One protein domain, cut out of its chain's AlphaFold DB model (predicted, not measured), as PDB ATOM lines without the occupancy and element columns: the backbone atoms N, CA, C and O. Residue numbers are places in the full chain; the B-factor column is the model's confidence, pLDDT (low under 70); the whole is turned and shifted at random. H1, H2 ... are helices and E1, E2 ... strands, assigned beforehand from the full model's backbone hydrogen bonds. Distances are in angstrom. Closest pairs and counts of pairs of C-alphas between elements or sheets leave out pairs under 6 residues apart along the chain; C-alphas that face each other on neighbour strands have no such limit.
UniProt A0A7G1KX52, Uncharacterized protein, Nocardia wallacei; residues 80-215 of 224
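This is residues 80 to 215 of the 224 residues of an uncharacterized protein of Nocardia wallacei (UniProt A0A7G1KX52). A twisted sheet of five strands curls round one long helix, H1, which lies in its hollow. H2 sits next to H1 by the edge strand E5, and the short helix H3 covers E1 and E2 on the face away from H1. The 136 printed residues hold three named helices and five named strands in the order E1, E2, E3, H1, E4, H2, E5, H3, and the class is mixed, helices and strands. The sheet is mixed too, in the order E3, E2, E1, E4, E5, with E1, E2 and E3 antiparallel neighbours in turn and E1, E4 and E5 parallel ones. The whole is compact and rounded, with a radius of gyration of the C-alphas of 13.6 A and spans of 39 by 33 by 30 A.

E1, residues 83 to 91, is an inner strand with staggered pairing: it pairs with E4, residues 151 to 157, over its residues 83 to 87, and with E2, residues 96 to 100, over its residues 87 to 91. E1 and E2 form a hairpin at 162 degrees between their directions, with N 89 and O 98 at 3.0 A, within hydrogen-bond range. E2 and E3, residues 106 to 111, form a second hairpin, with N 99 and O 108 at 2.8 A. E1, E2 and E3 are a meander, each strand the antiparallel neighbour of the one before. H1, residues 124 to 145, is on the sheet, which curls round it; its closest C-alphas to E1 are those of Asp 128 and Gly 90, 4.4 A apart. E3, H1 and E4 are a split strand-helix-strand unit, two strands running the same way with E2 and E1 between them in the sheet, and its crossover is right-handed. E4 is parallel to E1, with N 86 and O 154 at 2.9 A. H2, residues 164 to 173, touches H1 at a shallow tilt of 22 degrees, the same way; H1 touches H2 with residues 129 to 136 alone, and the closest C-alphas of the two are those of Ile 136 and Ala 171, 6.0 A apart. H2 is on the sheet, only just at the sheet's level, with a height of 4.0 A. E5, residues 176 to 182, is parallel to E4 at 22 degrees, with N 155 and O 179 at 2.8 A; E4, H2 and E5 make a strand-helix-strand unit, two parallel neighbours with a helix between, and its crossover is right-handed. H3, residues 191 to 196, is on the opposite face from H1 at a height of 6.1 A, only just over E2 and E1 with 3 C-alphas on each. H1 and H3 are apart. Every O i to N i+4 pair is within hydrogen-bond range in H1 and H2; H3 has 1 of 2, beside 3 of 3 O i to N i+3 pairs.

E1 begins at C-alpha 83, (137.884, 216.022, 145.423), and spans 26.7 A. H1 is the longest helix, 31.8 A from C-alpha 124 at (148.163, 191.927, 134.804) to C-alpha 145. E4 measures 18.8 A and E5 18.4 A. H3 ends at C-alpha 196, (141.344, 191.241, 145.205).

The two C-alphas farthest apart are those of Gly 80 and Gly 122, at 41.0 A, while the first and last printed C-alphas are 8.8 A apart. The printed part has no cut. The link from E3 to H1, residues 112 to 123, is long, and residues 197 to 215 hold no named element. The mean pLDDT of the printed part is 95.3, and no printed residue is under 70.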
ATOM      1  N   GLY A  80     138.987 225.996 142.568       89.12
ATOM      2  CA  GLY A  80     138.796 224.794 143.365       89.12
ATOM      3  C   GLY A  80     137.633 223.952 142.848       89.12
ATOM      4  O   GLY A  80     136.652 224.447 142.300       89.12
ATOM      5  N   VAL A  81     137.764 222.637 143.001       94.44
ATOM      6  CA  VAL A  81     136.721 221.662 142.667       94.44
ATOM      7  C   VAL A  81     136.658 220.610 143.759       94.44
ATOM      8  O   VAL A  81     137.685 220.345 144.391       94.44
ATOM      9  N   PRO A  82     135.495 219.972 143.949       96.12
ATOM     10  CA  PRO A  82     135.394 218.851 144.857       96.12
ATOM     11  C   PRO A  82     136.382 217.741 144.505       96.12
ATOM     12  O   PRO A  82     136.704 217.514 143.330       96.12
ATOM     13  N   VAL A  83     136.849 217.046 145.535       97.25
ATOM     14  CA  VAL A  83     137.884 216.022 145.423       97.25
ATOM     15  C   VAL A  83     137.299 214.655 145.751       97.25
ATOM     16  O   VAL A  83     136.511 214.510 146.674       97.25
ATOM     17  N   ILE A  84     137.676 213.651 144.966       98.38
ATOM     18  CA  ILE A  84     137.328 212.247 145.164       98.38
ATOM     19  C   ILE A  84     138.639 211.472 145.245       98.38
ATOM     20  O   ILE A  84     139.492 211.597 144.361       98.38
ATOM     21  N   ARG A  85     138.807 210.666 146.290       98.38
ATOM     22  CA  ARG A  85     140.013 209.865 146.521       98.38
ATOM     23  C   ARG A  85     139.657 208.395 146.479       98.38
ATOM     24  O   ARG A  85     138.806 207.945 147.236       98.38
ATOM     25  N   LEU A  86     140.290 207.659 145.571       98.50
ATOM     26  CA  LEU A  86     140.056 206.231 145.398       98.50
ATOM     27  C   LEU A  86     141.379 205.482 145.294       98.50
ATOM     28  O   LEU A  86     142.358 205.986 144.741       98.50
ATOM     29  N   SER A  87     141.370 204.232 145.736       98.44
ATOM     30  CA  SER A  87     142.382 203.247 145.362       98.44
ATOM     31  C   SER A  87     141.750 202.146 144.520       98.44
ATOM     32  O   SER A  87     140.595 201.777 144.731       98.44
ATOM     33  N   ALA A  88     142.491 201.625 143.543       98.50
ATOM     34  CA  ALA A  88     142.023 200.523 142.710       98.50
ATOM     35  C   ALA A  88     143.138 199.520 142.425       98.50
ATOM     36  O   ALA A  88     144.293 199.893 142.228       98.50
ATOM     37  N   ALA A  89     142.768 198.245 142.368       98.19
ATOM     38  CA  ALA A  89     143.676 197.156 142.043       98.19
ATOM     39  C   ALA A  89     142.957 196.107 141.194       98.19
ATOM     40  O   ALA A  89     141.770 195.832 141.397       98.19
ATOM     41  N   GLY A  90     143.674 195.528 140.233       97.69
ATOM     42  CA  GLY A  90     143.263 194.310 139.544       97.69
ATOM     43  C   GLY A  90     144.216 193.171 139.886       97.69
ATOM     44  O   GLY A  90     145.397 193.395 140.119       97.69
ATOM     45  N   ALA A  91     143.736 191.934 139.883       97.12
ATOM     46  CA  ALA A  91     144.566 190.748 140.047       97.12
ATOM     47  C   ALA A  91     144.200 189.717 138.977       97.12
ATOM     48  O   ALA A  91     143.172 189.042 139.056       97.12
ATOM     49  N   ASP A  92     145.048 189.592 137.954       96.75
ATOM     50  CA  ASP A  92     144.845 188.621 136.869       96.75
ATOM     51  C   ASP A  92     144.914 187.177 137.389       96.75
ATOM     52  O   ASP A  92     144.108 186.336 136.993       96.75
ATOM     53  N   ALA A  93     145.812 186.908 138.346       95.44
ATOM     54  CA  ALA A  93     146.038 185.576 138.914       95.44
ATOM     55  C   ALA A  93     144.771 184.940 139.515       95.44
ATOM     56  O   ALA A  93     144.568 183.732 139.392       95.44
ATOM     57  N   VAL A  94     143.907 185.758 140.120       95.25
ATOM     58  CA  VAL A  94     142.641 185.338 140.746       95.25
ATOM     59  C   VAL A  94     141.407 185.886 140.018       95.25
ATOM     60  O   VAL A  94     140.276 185.673 140.451       95.25
ATOM     61  N   ASN A  95     141.605 186.525 138.859       96.50
ATOM     62  CA  ASN A  95     140.551 187.102 138.025       96.50
ATOM     63  C   ASN A  95     139.637 188.089 138.782       96.50
ATOM     64  O   ASN A  95     138.414 188.041 138.621       96.50
ATOM     65  N   SER A  96     140.206 188.983 139.592       97.69
ATOM     66  CA  SER A  96     139.449 189.896 140.456       97.69
ATOM     67  C   SER A  96     139.890 191.355 140.356       97.69
ATOM     68  O   SER A  96     140.943 191.683 139.810       97.69
ATOM     69  N   TYR A  97     139.044 192.245 140.864       98.12
ATOM     70  CA  TYR A  97     139.334 193.662 141.031       98.12
ATOM     71  C   TYR A  97     138.707 194.188 142.312       98.12
ATOM     72  O   TYR A  97     137.715 193.637 142.799       98.12
ATOM     73  N   ALA A  98     139.218 195.324 142.770       98.50
ATOM     74  CA  ALA A  98     138.597 196.114 143.814       98.50
ATOM     75  C   ALA A  98     138.815 197.617 143.601       98.50
ATOM     76  O   ALA A  98     139.798 198.048 142.992       98.50
ATOM     77  N   VAL A  99     137.885 198.402 144.139       98.56
ATOM     78  CA  VAL A  99     137.942 199.856 144.281       98.56
ATOM     79  C   VAL A  99     137.534 200.198 145.711       98.56
ATOM     80  O   VAL A  99     136.481 199.745 146.169       98.56
ATOM     81  N   CYS A 100     138.357 200.979 146.404       98.38
ATOM     82  CA  CYS A 100     138.125 201.429 147.778       98.38
ATOM     83  C   CYS A 100     138.189 202.960 147.873       98.38
ATOM     84  O   CYS A 100     138.792 203.601 147.005       98.38
ATOM     85  N   ASP A 101     137.582 203.526 148.915       97.44
ATOM     86  CA  ASP A 101     137.737 204.940 149.292       97.44
ATOM     87  C   ASP A 101     139.114 205.224 149.934       97.44
ATOM     88  O   ASP A 101     140.023 204.383 149.891       97.44
ATOM     89  N   ALA A 102     139.292 206.432 150.479       94.44
ATOM     90  CA  ALA A 102     140.529 206.864 151.130       94.44
ATOM     91  C   ALA A 102     140.781 206.148 152.467       94.44
ATOM     92  O   ALA A 102     141.932 205.932 152.848       94.44
ATOM     93  N   GLU A 103     139.715 205.758 153.160       94.00
ATOM     94  CA  GLU A 103     139.724 205.045 154.435       94.00
ATOM     95  C   GLU A 103     139.952 203.535 154.259       94.00
ATOM     96  O   GLU A 103     140.170 202.813 155.235       94.00
ATOM     97  N   GLY A 104     139.930 203.047 153.017       94.56
ATOM     98  CA  GLY A 104     140.088 201.638 152.675       94.56
ATOM     99  C   GLY A 104     138.789 200.832 152.756       94.56
ATOM    100  O   GLY A 104     138.829 199.601 152.659       94.56
ATOM    101  N   THR A 105     137.639 201.495 152.897       96.06
ATOM    102  CA  THR A 105     136.327 200.866 152.749       96.06
ATOM    103  C   THR A 105     136.155 200.438 151.302       96.06
ATOM    104  O   THR A 105     136.307 201.227 150.366       96.06
ATOM    105  N   VAL A 106     135.812 199.169 151.097       97.06
ATOM    106  CA  VAL A 106     135.519 198.680 149.756       97.06
ATOM    107  C   VAL A 106     134.223 199.293 149.247       97.06
ATOM    108  O   VAL A 106     133.201 199.302 149.930       97.06
ATOM    109  N   LEU A 107     134.272 199.796 148.019       97.81
ATOM    110  CA  LEU A 107     133.120 200.374 147.335       97.81
ATOM    111  C   LEU A 107     132.605 199.417 146.267       97.81
ATOM    112  O   LEU A 107     131.401 199.288 146.072       97.81
ATOM    113  N   TRP A 108     133.521 198.739 145.574       98.00
ATOM    114  CA  TRP A 108     133.195 197.812 144.499       98.00
ATOM    115  C   TRP A 108     134.290 196.759 144.363       98.00
ATOM    116  O   TRP A 108     135.434 197.105 144.080       98.00
ATOM    117  N   TYR A 109     133.951 195.480 144.505       98.06
ATOM    118  CA  TYR A 109     134.883 194.388 144.219       98.06
ATOM    119  C   TYR A 109     134.170 193.175 143.627       98.06
ATOM    120  O   TYR A 109     132.952 193.024 143.747       98.06
ATOM    121  N   GLY A 110     134.934 192.313 142.966       97.00
ATOM    122  CA  GLY A 110     134.428 191.063 142.416       97.00
ATOM    123  C   GLY A 110     135.334 190.518 141.323       97.00
ATOM    124  O   GLY A 110     136.516 190.846 141.253       97.00
ATOM    125  N   THR A 111     134.769 189.689 140.448       97.25
ATOM    126  CA  THR A 111     135.508 189.056 139.352       97.25
ATOM    127  C   THR A 111     135.328 189.785 138.028       97.25
ATOM    128  O   THR A 111     134.268 190.352 137.749       97.25
ATOM    129  N   PHE A 112     136.359 189.763 137.182       96.50
ATOM    130  CA  PHE A 112     136.239 190.323 135.837       96.50
ATOM    131  C   PHE A 112     135.257 189.522 134.980       96.50
ATOM    132  O   PHE A 112     135.251 188.287 134.986       96.50
ATOM    133  N   HIS A 113     134.474 190.240 134.177       92.12
ATOM    134  CA  HIS A 113     133.571 189.679 133.181       92.12
ATOM    135  C   HIS A 113     134.208 189.760 131.788       92.12
ATOM    136  O   HIS A 113     134.903 190.713 131.458       92.12
ATOM    137  N   GLU A 114     133.856 188.841 130.887       88.12
ATOM    138  CA  GLU A 114     134.242 188.882 129.461       88.12
ATOM    139  C   GLU A 114     133.909 190.200 128.731       88.12
ATOM    140  O   GLU A 114     134.453 190.485 127.667       88.12
ATOM    141  N   ARG A 115     132.981 190.998 129.277       88.88
ATOM    142  CA  ARG A 115     132.556 192.285 128.712       88.88
ATOM    143  C   ARG A 115     133.364 193.459 129.259       88.88
ATOM    144  O   ARG A 115     133.167 194.579 128.789       88.88
ATOM    145  N   ASP A 116     134.249 193.226 130.226       91.62
ATOM    146  CA  ASP A 116     135.138 194.263 130.727       91.62
ATOM    147  C   ASP A 116     136.071 194.712 129.603       91.62
ATOM    148  O   ASP A 116     136.889 193.964 129.063       91.62
ATOM    149  N   ARG A 117     135.911 195.980 129.227       87.81
ATOM    150  CA  ARG A 117     136.521 196.574 128.035       87.81
ATOM    151  C   ARG A 117     138.035 196.372 127.983       87.81
ATOM    152  O   ARG A 117     138.572 196.066 126.911       87.81
ATOM    153  N   HIS A 118     138.699 196.565 129.119       91.38
ATOM    154  CA  HIS A 118     140.155 196.599 129.226       91.38
ATOM    155  C   HIS A 118     140.769 195.243 129.564       91.38
ATOM    156  O   HIS A 118     141.849 194.949 129.065       91.38
ATOM    157  N   TYR A 119     140.077 194.409 130.339       95.00
ATOM    158  CA  TYR A 119     140.657 193.182 130.866       95.00
ATOM    159  C   TYR A 119     140.913 192.129 129.781       95.00
ATOM    160  O   TYR A 119     140.059 191.830 128.940       95.00
ATOM    161  N   ARG A 120     142.109 191.549 129.802       95.06
ATOM    162  CA  ARG A 120     142.546 190.437 128.962       95.06
ATOM    163  C   ARG A 120     143.210 189.412 129.875       95.06
ATOM    164  O   ARG A 120     144.240 189.699 130.470       95.06
ATOM    165  N   LYS A 121     142.628 188.216 129.954       94.25
ATOM    166  CA  LYS A 121     143.157 187.117 130.770       94.25
ATOM    167  C   LYS A 121     144.621 186.817 130.427       94.25
ATOM    168  O   LYS A 121     144.957 186.699 129.247       94.25
ATOM    169  N   GLY A 122     145.452 186.638 131.451       94.94
ATOM    170  CA  GLY A 122     146.895 186.435 131.330       94.94
ATOM    171  C   GLY A 122     147.685 187.740 131.197       94.94
ATOM    172  O   GLY A 122     148.826 187.712 130.735       94.94
ATOM    173  N   ASN A 123     147.083 188.890 131.520       95.75
ATOM    174  CA  ASN A 123     147.726 190.199 131.415       95.75
ATOM    175  C   ASN A 123     147.373 191.084 132.617       95.75
ATOM    176  O   ASN A 123     146.340 191.760 132.631       95.75
ATOM    177  N   GLN A 124     148.293 191.138 133.579       96.75
ATOM    178  CA  GLN A 124     148.163 191.927 134.804       96.75
ATOM    179  C   GLN A 124     147.932 193.424 134.537       96.75
ATOM    180  O   GLN A 124     146.997 194.001 135.079       96.75
ATOM    181  N   ALA A 125     148.683 194.045 133.620       96.50
ATOM    182  CA  ALA A 125     148.482 195.461 133.290       96.50
ATOM    183  C   ALA A 125     147.065 195.748 132.761       96.50
ATOM    184  O   ALA A 125     146.504 196.811 133.011       96.50
ATOM    185  N   SER A 126     146.450 194.788 132.064       96.88
ATOM    186  CA  SER A 126     145.062 194.912 131.611       96.88
ATOM    187  C   SER A 126     144.037 194.777 132.748       96.88
ATOM    188  O   SER A 126     142.972 195.396 132.676       96.88
ATOM    189  N   ALA A 127     144.353 194.000 133.791       97.62
ATOM    190  CA  ALA A 127     143.550 193.894 135.007       97.62
ATOM    191  C   ALA A 127     143.579 195.220 135.780       97.62
ATOM    192  O   ALA A 127     142.519 195.769 136.077       97.62
ATOM    193  N   ASP A 128     144.769 195.788 135.989       97.69
ATOM    194  CA  ASP A 128     144.938 197.091 136.644       97.69
ATOM    195  C   ASP A 128     144.278 198.223 135.847       97.69
ATOM    196  O   ASP A 128     143.539 199.036 136.400       97.69
ATOM    197  N   GLN A 129     144.439 198.226 134.518       98.00
ATOM    198  CA  GLN A 129     143.754 199.168 133.629       98.00
ATOM    199  C   GLN A 129     142.225 199.073 133.757       98.00
ATOM    200  O   GLN A 129     141.527 200.088 133.710       98.00
ATOM    201  N   SER A 130     141.693 197.855 133.888       97.69
ATOM    202  CA  SER A 130     140.260 197.608 134.058       97.69
ATOM    203  C   SER A 130     139.763 198.114 135.414       97.69
ATOM    204  O   SER A 130     138.744 198.802 135.463       97.69
ATOM    205  N   ALA A 131     140.502 197.848 136.494       98.06
ATOM    206  CA  ALA A 131     140.192 198.352 137.831       98.06
ATOM    207  C   ALA A 131     140.226 199.891 137.891       98.06
ATOM    208  O   ALA A 131     139.289 200.511 138.392       98.06
ATOM    209  N   ALA A 132     141.231 200.522 137.279       98.44
ATOM    210  CA  ALA A 132     141.317 201.977 137.165       98.44
ATOM    211  C   ALA A 132     140.123 202.576 136.394       98.44
ATOM    212  O   ALA A 132     139.534 203.568 136.827       98.44
ATOM    213  N   GLY A 133     139.698 201.950 135.288       98.12
ATOM    214  CA  GLY A 133     138.494 202.362 134.554       98.12
ATOM    215  C   GLY A 133     137.215 202.255 135.394       98.12
ATOM    216  O   GLY A 133     136.358 203.139 135.354       98.12
ATOM    217  N   LYS A 134     137.100 201.212 136.226       98.12
ATOM    218  CA  LYS A 134     135.992 201.064 137.185       98.12
ATOM    219  C   LYS A 134     135.999 202.167 138.246       98.12
ATOM    220  O   LYS A 134     134.934 202.701 138.546       98.12
ATOM    221  N   ALA A 135     137.168 202.565 138.747       98.44
ATOM    222  CA  ALA A 135     137.294 203.691 139.672       98.44
ATOM    223  C   ALA A 135     136.899 205.031 139.026       98.44
ATOM    224  O   ALA A 135     136.155 205.804 139.624       98.44
ATOM    225  N   ILE A 136     137.297 205.279 137.771       98.62
ATOM    226  CA  ILE A 136     136.859 206.465 137.010       98.62
ATOM    227  C   ILE A 136     135.334 206.473 136.842       98.62
ATOM    228  O   ILE A 136     134.685 207.503 137.045       98.62
ATOM    229  N   PHE A 137     134.744 205.325 136.497       97.94
ATOM    230  CA  PHE A 137     133.293 205.192 136.425       97.94
ATOM    231  C   PHE A 137     132.640 205.524 137.772       97.94
ATOM    232  O   PHE A 137     131.690 206.307 137.802       97.94
ATOM    233  N   LEU A 138     133.169 204.992 138.875       97.88
ATOM    234  CA  LEU A 138     132.644 205.228 140.215       97.88
ATOM    235  C   LEU A 138     132.702 206.708 140.608       97.88
ATOM    236  O   LEU A 138     131.687 207.286 140.993       97.88
ATOM    237  N   ALA A 139     133.851 207.353 140.400       98.44
ATOM    238  CA  ALA A 139     134.028 208.781 140.637       98.44
ATOM    239  C   ALA A 139     133.071 209.631 139.785       98.44
ATOM    240  O   ALA A 139     132.528 210.629 140.256       98.44
ATOM    241  N   SER A 140     132.783 209.214 138.546       98.06
ATOM    242  CA  SER A 140     131.799 209.905 137.704       98.06
ATOM    243  C   SER A 140     130.387 209.842 138.295       98.06
ATOM    244  O   SER A 140     129.619 210.793 138.143       98.06
ATOM    245  N   LYS A 141     130.050 208.740 138.981       98.12
ATOM    246  CA  LYS A 141     128.763 208.553 139.660       98.12
ATOM    247  C   LYS A 141     128.685 209.354 140.947       98.12
ATOM    248  O   LYS A 141     127.690 210.049 141.125       98.12
ATOM    249  N   ALA A 142     129.736 209.336 141.762       97.31
ATOM    250  CA  ALA A 142     129.861 210.198 142.935       97.31
ATOM    251  C   ALA A 142     129.672 211.678 142.556       97.31
ATOM    252  O   ALA A 142     128.762 212.335 143.058       97.31
ATOM    253  N   ARG A 143     130.414 212.165 141.547       97.06
ATOM    254  CA  ARG A 143     130.275 213.525 140.996       97.06
ATOM    255  C   ARG A 143     128.835 213.848 140.573       97.06
ATOM    256  O   ARG A 143     128.324 214.918 140.891       97.06
ATOM    257  N   GLN A 144     128.180 212.938 139.843       96.62
ATOM    258  CA  GLN A 144     126.800 213.124 139.371       96.62
ATOM    259  C   GLN A 144     125.794 213.206 140.526       96.62
ATOM    260  O   GLN A 144     124.898 214.047 140.487       96.62
ATOM    261  N   LEU A 145     125.934 212.356 141.544       95.31
ATOM    262  CA  LEU A 145     125.061 212.344 142.723       95.31
ATOM    263  C   LEU A 145     125.227 213.615 143.561       95.31
ATOM    264  O   LEU A 145     124.235 214.210 143.975       95.31
ATOM    265  N   ALA A 146     126.471 214.071 143.702       93.44
ATOM    266  CA  ALA A 146     126.840 215.333 144.332       93.44
ATOM    267  C   ALA A 146     126.482 216.576 143.494       93.44
ATOM    268  O   ALA A 146     126.677 217.704 143.943       93.44
ATOM    269  N   LYS A 147     125.973 216.391 142.265       94.50
ATOM    270  CA  LYS A 147     125.647 217.463 141.306       94.50
ATOM    271  C   LYS A 147     126.820 218.416 141.040       94.50
ATOM    272  O   LYS A 147     126.616 219.592 140.756       94.50
ATOM    273  N   ALA A 148     128.047 217.908 141.123       93.38
ATOM    274  CA  ALA A 148     129.240 218.672 140.807       93.38
ATOM    275  C   ALA A 148     129.455 218.713 139.285       93.38
ATOM    276  O   ALA A 148     129.475 217.683 138.604       93.38
ATOM    277  N   GLU A 149     129.662 219.905 138.729       94.38
ATOM    278  CA  GLU A 149     129.931 220.058 137.294       94.38
ATOM    279  C   GLU A 149     131.287 219.466 136.894       94.38
ATOM    280  O   GLU A 149     131.438 218.917 135.800       94.38
ATOM    281  N   LEU A 150     132.256 219.507 137.803       96.19
ATOM    282  CA  LEU A 150     133.616 219.009 137.648       96.19
ATOM    283  C   LEU A 150     134.106 218.508 139.009       96.19
ATOM    284  O   LEU A 150     133.714 219.047 140.040       96.19
ATOM    285  N   ALA A 151     134.948 217.481 139.016       97.38
ATOM    286  CA  ALA A 151     135.636 217.024 140.220       97.38
ATOM    287  C   ALA A 151     137.062 216.580 139.886       97.38
ATOM    288  O   ALA A 151     137.363 216.215 138.744       97.38
ATOM    289  N   ARG A 152     137.935 216.589 140.893       97.94
ATOM    290  CA  ARG A 152     139.274 216.003 140.822       97.94
ATOM    291  C   ARG A 152     139.238 214.593 141.398       97.94
ATOM    292  O   ARG A 152     138.746 214.396 142.500       97.94
ATOM    293  N   LEU A 153     139.753 213.623 140.654       98.50
ATOM    294  CA  LEU A 153     139.941 212.250 141.101       98.50
ATOM    295  C   LEU A 153     141.427 212.027 141.383       98.50
ATOM    296  O   LEU A 153     142.223 212.016 140.447       98.50
ATOM    297  N   HIS A 154     141.779 211.792 142.646       98.31
ATOM    298  CA  HIS A 154     143.063 211.199 143.009       98.31
ATOM    299  C   HIS A 154     142.903 209.682 143.027       98.31
ATOM    300  O   HIS A 154     142.161 209.141 143.849       98.31
ATOM    301  N   LEU A 155     143.575 209.008 142.100       98.50
ATOM    302  CA  LEU A 155     143.524 207.565 141.952       98.50
ATOM    303  C   LEU A 155     144.871 206.951 142.325       98.50
ATOM    304  O   LEU A 155     145.860 207.144 141.619       98.50
ATOM    305  N   THR A 156     144.882 206.171 143.400       98.38
ATOM    306  CA  THR A 156     146.050 205.381 143.801       98.38
ATOM    307  C   THR A 156     146.005 204.009 143.134       98.38
ATOM    308  O   THR A 156     145.005 203.292 143.241       98.38
ATOM    309  N   LEU A 157     147.089 203.635 142.459       97.25
ATOM    310  CA  LEU A 157     147.291 202.345 141.796       97.25
ATOM    311  C   LEU A 157     148.626 201.736 142.236       97.25
ATOM    312  O   LEU A 157     149.479 202.434 142.770       97.25
ATOM    313  N   THR A 158     148.838 200.453 141.958       93.88
ATOM    314  CA  THR A 158     150.119 199.770 142.229       93.88
ATOM    315  C   THR A 158     150.994 199.592 140.991       93.88
ATOM    316  O   THR A 158     152.207 199.450 141.095       93.88
ATOM    317  N   ASN A 159     150.393 199.577 139.798       92.88
ATOM    318  CA  ASN A 159     151.082 199.217 138.563       92.88
ATOM    319  C   ASN A 159     151.427 200.456 137.714       92.88
ATOM    320  O   ASN A 159     150.515 201.088 137.171       92.88
ATOM    321  N   PRO A 160     152.718 200.781 137.500       92.06
ATOM    322  CA  PRO A 160     153.127 201.929 136.688       92.06
ATOM    323  C   PRO A 160     152.935 201.713 135.178       92.06
ATOM    324  O   PRO A 160     153.104 202.646 134.396       92.06
ATOM    325  N   HIS A 161     152.601 200.497 134.737       92.88
ATOM    326  CA  HIS A 161     152.468 200.143 133.321       92.88
ATOM    327  C   HIS A 161     151.050 200.318 132.759       92.88
ATOM    328  O   HIS A 161     150.774 199.878 131.641       92.88
ATOM    329  N   VAL A 162     150.144 200.956 133.504       94.44
ATOM    330  CA  VAL A 162     148.828 201.346 132.980       94.44
ATOM    331  C   VAL A 162     148.964 202.425 131.893       94.44
ATOM    332  O   VAL A 162     149.853 203.275 131.936       94.44
ATOM    333  N   ASP A 163     148.062 202.427 130.908       95.44
ATOM    334  CA  ASP A 163     147.999 203.481 129.888       95.44
ATOM    335  C   ASP A 163     147.349 204.732 130.501       95.44
ATOM    336  O   ASP A 163     146.133 204.951 130.421       95.44
ATOM    337  N   THR A 164     148.179 205.561 131.136       94.12
ATOM    338  CA  THR A 164     147.763 206.812 131.788       94.12
ATOM    339  C   THR A 164     147.096 207.772 130.807       94.12
ATOM    340  O   THR A 164     146.096 208.403 131.142       94.12
ATOM    341  N   GLY A 165     147.560 207.829 129.556       93.31
ATOM    342  CA  GLY A 165     146.933 208.631 128.508       93.31
ATOM    343  C   GLY A 165     145.509 208.166 128.192       93.31
ATOM    344  O   GLY A 165     144.622 208.989 127.954       93.31
ATOM    345  N   ALA A 166     145.249 206.855 128.197       94.06
ATOM    346  CA  ALA A 166     143.896 206.318 128.067       94.06
ATOM    347  C   ALA A 166     143.018 206.644 129.274       94.06
ATOM    348  O   ALA A 166     141.872 207.042 129.062       94.06
ATOM    349  N   LEU A 167     143.553 206.537 130.492       96.69
ATOM    350  CA  LEU A 167     142.825 206.870 131.719       96.69
ATOM    351  C   LEU A 167     142.466 208.360 131.784       96.69
ATOM    352  O   LEU A 167     141.310 208.690 132.023       96.69
ATOM    353  N   ILE A 168     143.403 209.259 131.466       96.12
ATOM    354  CA  ILE A 168     143.153 210.708 131.413       96.12
ATOM    355  C   ILE A 168     142.061 211.026 130.390       96.12
ATOM    356  O   ILE A 168     141.146 211.795 130.682       96.12
ATOM    357  N   ARG A 169     142.107 210.414 129.197       94.62
ATOM    358  CA  ARG A 169     141.049 210.579 128.183       94.62
ATOM    359  C   ARG A 169     139.687 210.126 128.694       94.62
ATOM    360  O   ARG A 169     138.688 210.790 128.427       94.62
ATOM    361  N   GLU A 170     139.646 208.990 129.383       96.06
ATOM    362  CA  GLU A 170     138.415 208.439 129.943       96.06
ATOM    363  C   GLU A 170     137.849 209.333 131.049       96.06
ATOM    364  O   GLU A 170     136.680 209.708 130.985       96.06
ATOM    365  N   ALA A 171     138.684 209.767 131.993       97.75
ATOM    366  CA  ALA A 171     138.308 210.699 133.052       97.75
ATOM    367  C   ALA A 171     137.831 212.051 132.494       97.75
ATOM    368  O   ALA A 171     136.762 212.534 132.868       97.75
ATOM    369  N   THR A 172     138.548 212.612 131.514       96.69
ATOM    370  CA  THR A 172     138.178 213.878 130.855       96.69
ATOM    371  C   THR A 172     136.793 213.784 130.210       96.69
ATOM    372  O   THR A 172     135.994 214.713 130.308       96.69
ATOM    373  N   ALA A 173     136.466 212.648 129.581       94.31
ATOM    374  CA  ALA A 173     135.143 212.422 128.994       94.31
ATOM    375  C   ALA A 173     134.014 212.412 130.042       94.31
ATOM    376  O   ALA A 173     132.875 212.741 129.714       94.31
ATOM    377  N   TRP A 174     134.334 212.088 131.296       97.06
ATOM    378  CA  TRP A 174     133.414 212.116 132.433       97.06
ATOM    379  C   TRP A 174     133.432 213.425 133.230       97.06
ATOM    380  O   TRP A 174     132.729 213.506 134.241       97.06
ATOM    381  N   ARG A 175     134.167 214.445 132.758       97.31
ATOM    382  CA  ARG A 175     134.431 215.708 133.473       97.31
ATOM    383  C   ARG A 175     135.088 215.461 134.836       97.31
ATOM    384  O   ARG A 175     134.627 215.951 135.864       97.31
ATOM    385  N   LEU A 176     136.151 214.662 134.823       98.00
ATOM    386  CA  LEU A 176     137.035 214.420 135.958       98.00
ATOM    387  C   LEU A 176     138.460 214.859 135.601       98.00
ATOM    388  O   LEU A 176     138.976 214.480 134.546       98.00
ATOM    389  N   LEU A 177     139.100 215.620 136.490       97.69
ATOM    390  CA  LEU A 177     140.542 215.871 136.455       97.69
ATOM    391  C   LEU A 177     141.240 214.720 137.180       97.69
ATOM    392  O   LEU A 177     141.049 214.560 138.379       97.69
ATOM    393  N   LEU A 178     141.988 213.895 136.450       98.00
ATOM    394  CA  LEU A 178     142.610 212.691 136.998       98.00
ATOM    395  C   LEU A 178     144.062 212.948 137.399       98.00
ATOM    396  O   LEU A 178     144.889 213.241 136.536       98.00
ATOM    397  N   ASP A 179     144.356 212.713 138.672       97.31
ATOM    398  CA  ASP A 179     145.704 212.610 139.217       97.31
ATOM    399  C   ASP A 179     145.958 211.147 139.598       97.31
ATOM    400  O   ASP A 179     145.162 210.542 140.317       97.31
ATOM    401  N   ILE A 180     147.045 210.561 139.092       97.62
ATOM    402  CA  ILE A 180     147.414 209.171 139.384       97.62
ATOM    403  C   ILE A 180     148.617 209.167 140.317       97.62
ATOM    404  O   ILE A 180     149.650 209.757 140.004       97.62
ATOM    405  N   GLU A 181     148.484 208.442 141.419       96.75
ATOM    406  CA  GLU A 181     149.576 208.086 142.313       96.75
ATOM    407  C   GLU A 181     149.886 206.597 142.147       96.75
ATOM    408  O   GLU A 181     148.978 205.764 142.156       96.75
ATOM    409  N   ILE A 182     151.164 206.261 141.972       96.50
ATOM    410  CA  ILE A 182     151.620 204.870 141.993       96.50
ATOM    411  C   ILE A 182     152.221 204.604 143.372       96.50
ATOM    412  O   ILE A 182     153.258 205.173 143.700       96.50
ATOM    413  N   ASN A 183     151.562 203.749 144.151       95.19
ATOM    414  CA  ASN A 183     152.074 203.198 145.400       95.19
ATOM    415  C   ASN A 183     152.386 201.712 145.176       95.19
ATOM    416  O   ASN A 183     151.485 200.872 145.185       95.19
ATOM    417  N   ASP A 184     153.659 201.408 144.938       89.88
ATOM    418  CA  ASP A 184     154.186 200.059 144.736       89.88
ATOM    419  C   ASP A 184     154.894 199.499 145.982       89.88
ATOM    420  O   ASP A 184     155.573 198.475 145.889       89.88
ATOM    421  N   ASP A 185     154.712 200.133 147.147       92.56
ATOM    422  CA  ASP A 185     155.279 199.673 148.411       92.56
ATOM    423  C   ASP A 185     154.615 198.353 148.851       92.56
ATOM    424  O   ASP A 185     153.423 198.333 149.184       92.56
ATOM    425  N   PRO A 186     155.355 197.228 148.883       88.50
ATOM    426  CA  PRO A 186     154.799 195.951 149.305       88.50
ATOM    427  C   PRO A 186     154.489 195.892 150.809       88.50
ATOM    428  O   PRO A 186     153.721 195.023 151.222       88.50
ATOM    429  N   GLU A 187     155.071 196.772 151.633       92.44
ATOM    430  CA  GLU A 187     154.802 196.838 153.075       92.44
ATOM    431  C   GLU A 187     153.530 197.636 153.390       92.44
ATOM    432  O   GLU A 187     152.891 197.396 154.417       92.44
ATOM    433  N   ASN A 188     153.131 198.541 152.493       90.25
ATOM    434  CA  ASN A 188     151.943 199.377 152.640       90.25
ATOM    435  C   ASN A 188     151.149 199.502 151.322       90.25
ATOM    436  O   ASN A 188     150.994 200.608 150.784       90.25
ATOM    437  N   PRO A 189     150.631 198.381 150.781       92.50
ATOM    438  CA  PRO A 189     149.880 198.408 149.540       92.50
ATOM    439  C   PRO A 189     148.528 199.114 149.733       92.50
ATOM    440  O   PRO A 189     147.940 199.052 150.819       92.50
ATOM    441  N   PRO A 190     147.961 199.722 148.678       93.75
ATOM    442  CA  PRO A 190     146.610 200.269 148.731       93.75
ATOM    443  C   PRO A 190     145.583 199.209 149.154       93.75
ATOM    444  O   PRO A 190     145.660 198.056 148.724       93.75
ATOM    445  N   ALA A 191     144.570 199.608 149.934       93.50
ATOM    446  CA  ALA A 191     143.563 198.697 150.496       93.50
ATOM    447  C   ALA A 191     142.878 197.806 149.440       93.50
ATOM    448  O   ALA A 191     142.581 196.638 149.700       93.50
ATOM    449  N   ALA A 192     142.694 198.325 148.219       97.12
ATOM    450  CA  ALA A 192     142.136 197.579 147.096       97.12
ATOM    451  C   ALA A 192     142.902 196.279 146.774       97.12
ATOM    452  O   ALA A 192     142.284 195.303 146.356       97.12
ATOM    453  N   VAL A 193     144.220 196.219 147.004       96.44
ATOM    454  CA  VAL A 193     145.027 195.012 146.744       96.44
ATOM    455  C   VAL A 193     144.546 193.838 147.593       96.44
ATOM    456  O   VAL A 193     144.360 192.740 147.074       96.44
ATOM    457  N   ALA A 194     144.287 194.068 148.883       95.12
ATOM    458  CA  ALA A 194     143.812 193.021 149.782       95.12
ATOM    459  C   ALA A 194     142.425 192.501 149.364       95.12
ATOM    460  O   ALA A 194     142.151 191.303 149.443       95.12
ATOM    461  N   TRP A 195     141.557 193.383 148.866       96.81
ATOM    462  CA  TRP A 195     140.211 193.020 148.419       96.81
ATOM    463  C   TRP A 195     140.184 192.152 147.159       96.81
ATOM    464  O   TRP A 195     139.225 191.406 146.976       96.81
ATOM    465  N   CYS A 196     141.239 192.155 146.343       96.44
ATOM    466  CA  CYS A 196     141.344 191.241 145.205       96.44
ATOM    467  C   CYS A 196     141.373 189.757 145.628       96.44
ATOM    468  O   CYS A 196     140.885 188.902 144.893       96.44
ATOM    469  N   GLU A 197     141.905 189.443 146.809       93.88
ATOM    470  CA  GLU A 197     141.983 188.066 147.330       93.88
ATOM    471  C   GLU A 197     140.728 187.655 148.119       93.88
ATOM    472  O   GLU A 197     140.564 186.492 148.497       93.88
ATOM    473  N   ASN A 198     139.818 188.599 148.388       94.12
ATOM    474  CA  ASN A 198     138.618 188.328 149.167       94.12
ATOM    475  C   ASN A 198     137.549 187.630 148.309       94.12
ATOM    476  O   ASN A 198     137.213 188.108 147.220       94.12
ATOM    477  N   PRO A 199     136.952 186.520 148.783       90.50
ATOM    478  CA  PRO A 199     135.865 185.875 148.066       90.50
ATOM    479  C   PRO A 199     134.598 186.744 148.074       90.50
ATOM    480  O   PRO A 199     134.323 187.493 149.013       90.50
ATOM    481  N   GLY A 200     133.776 186.584 147.038       93.38
ATOM    482  CA  GLY A 200     132.485 187.262 146.915       93.38
ATOM    483  C   GLY A 200     132.518 188.458 145.969       93.38
ATOM    484  O   GLY A 200     133.321 188.512 145.038       93.38
ATOM    485  N   PHE A 201     131.569 189.365 146.169       95.81
ATOM    486  CA  PHE A 201     131.442 190.603 145.415       95.81
ATOM    487  C   PHE A 201     130.669 191.629 146.248       95.81
ATOM    488  O   PHE A 201     129.868 191.251 147.103       95.81
ATOM    489  N   GLN A 202     130.858 192.905 145.933       95.88
ATOM    490  CA  GLN A 202     130.004 194.001 146.389       95.88
ATOM    491  C   GLN A 202     129.722 194.896 145.192       95.88
ATOM    492  O   GLN A 202     130.663 195.312 144.516       95.88
ATOM    493  N   ASP A 203     128.451 195.174 144.903       95.00
ATOM    494  CA  ASP A 203     128.083 196.101 143.831       95.00
ATOM    495  C   ASP A 203     128.234 197.543 144.326       95.00
ATOM    496  O   ASP A 203     127.833 197.884 145.436       95.00
ATOM    497  N   TRP A 204     128.770 198.419 143.479       94.81
ATOM    498  CA  TRP A 204     128.959 199.829 143.814       94.81
ATOM    499  C   TRP A 204     127.673 200.557 144.220       94.81
ATOM    500  O   TRP A 204     127.742 201.576 144.901       94.81
ATOM    501  N   LYS A 205     126.500 200.070 143.800       93.81
ATOM    502  CA  LYS A 205     125.200 200.645 144.180       93.81
ATOM    503  C   LYS A 205     124.882 200.495 145.664       93.81
ATOM    504  O   LYS A 205     123.963 201.152 146.141       93.81
ATOM    505  N   GLU A 206     125.587 199.609 146.357       91.62
ATOM    506  CA  GLU A 206     125.445 199.391 147.795       91.62
ATOM    507  C   GLU A 206     126.296 200.381 148.608       91.62
ATOM    508  O   GLU A 206     126.069 200.532 149.806       91.62
ATOM    509  N   ALA A 207     127.238 201.083 147.965       92.00
ATOM    510  CA  ALA A 207     128.092 202.083 148.598       92.00
ATOM    511  C   ALA A 207     127.454 203.484 148.592       92.00
ATOM    512  O   ALA A 207     126.776 203.880 147.637       92.00
ATOM    513  N   ASP A 208     127.730 204.275 149.633       90.12
ATOM    514  CA  ASP A 208     127.345 205.688 149.685       90.12
ATOM    515  C   ASP A 208     128.326 206.548 148.878       90.12
ATOM    516  O   ASP A 208     129.311 207.079 149.384       90.12
ATOM    517  N   LEU A 209     128.060 206.674 147.579       92.56
ATOM    518  CA  LEU A 209     128.930 207.436 146.686       92.56
ATOM    519  C   LEU A 209     128.858 208.952 146.887       92.56
ATOM    520  O   LEU A 209     129.745 209.654 146.405       92.56
ATOM    521  N   ALA A 210     127.806 209.472 147.524       87.62
ATOM    522  CA  ALA A 210     127.698 210.907 147.771       87.62
ATOM    523  C   ALA A 210     128.711 211.350 148.836       87.62
ATOM    524  O   ALA A 210     129.296 212.421 148.706       87.62
ATOM    525  N   ALA A 211     128.982 210.483 149.817       89.94
ATOM    526  CA  ALA A 211     129.975 210.712 150.864       89.94
ATOM    527  C   ALA A 211     131.429 210.780 150.351       89.94
ATOM    528  O   ALA A 211     132.301 211.253 151.067       89.94
ATOM    529  N   LEU A 212     131.698 210.350 149.110       93.12
ATOM    530  CA  LEU A 212     133.047 210.352 148.522       93.12
ATOM    531  C   LEU A 212     133.523 211.729 148.042       93.12
ATOM    532  O   LEU A 212     134.665 211.859 147.605       93.12
ATOM    533  N   VAL A 213     132.636 212.725 148.001       93.38
ATOM    534  CA  VAL A 213     132.927 214.032 147.410       93.38
ATOM    535  C   VAL A 213     133.324 215.019 148.506       93.38
ATOM    536  O   VAL A 213     132.481 215.598 149.185       93.38
ATOM    537  N   GLU A 214     134.627 215.238 148.656       90.81
ATOM    538  CA  GLU A 214     135.211 216.176 149.616       90.81
ATOM    539  C   GLU A 214     135.115 217.627 149.106       90.81
ATOM    540  O   GLU A 214     135.325 217.899 147.920       90.81
ATOM    541  N   GLY A 215     134.875 218.586 150.010       71.00
ATOM    542  CA  GLY A 215     135.008 220.020 149.718       71.00
ATOM    543  C   GLY A 215     133.768 220.723 149.147       71.00
ATOM    544  O   GLY A 215     133.903 221.824 148.620       71.00
TER     545      GLY A 215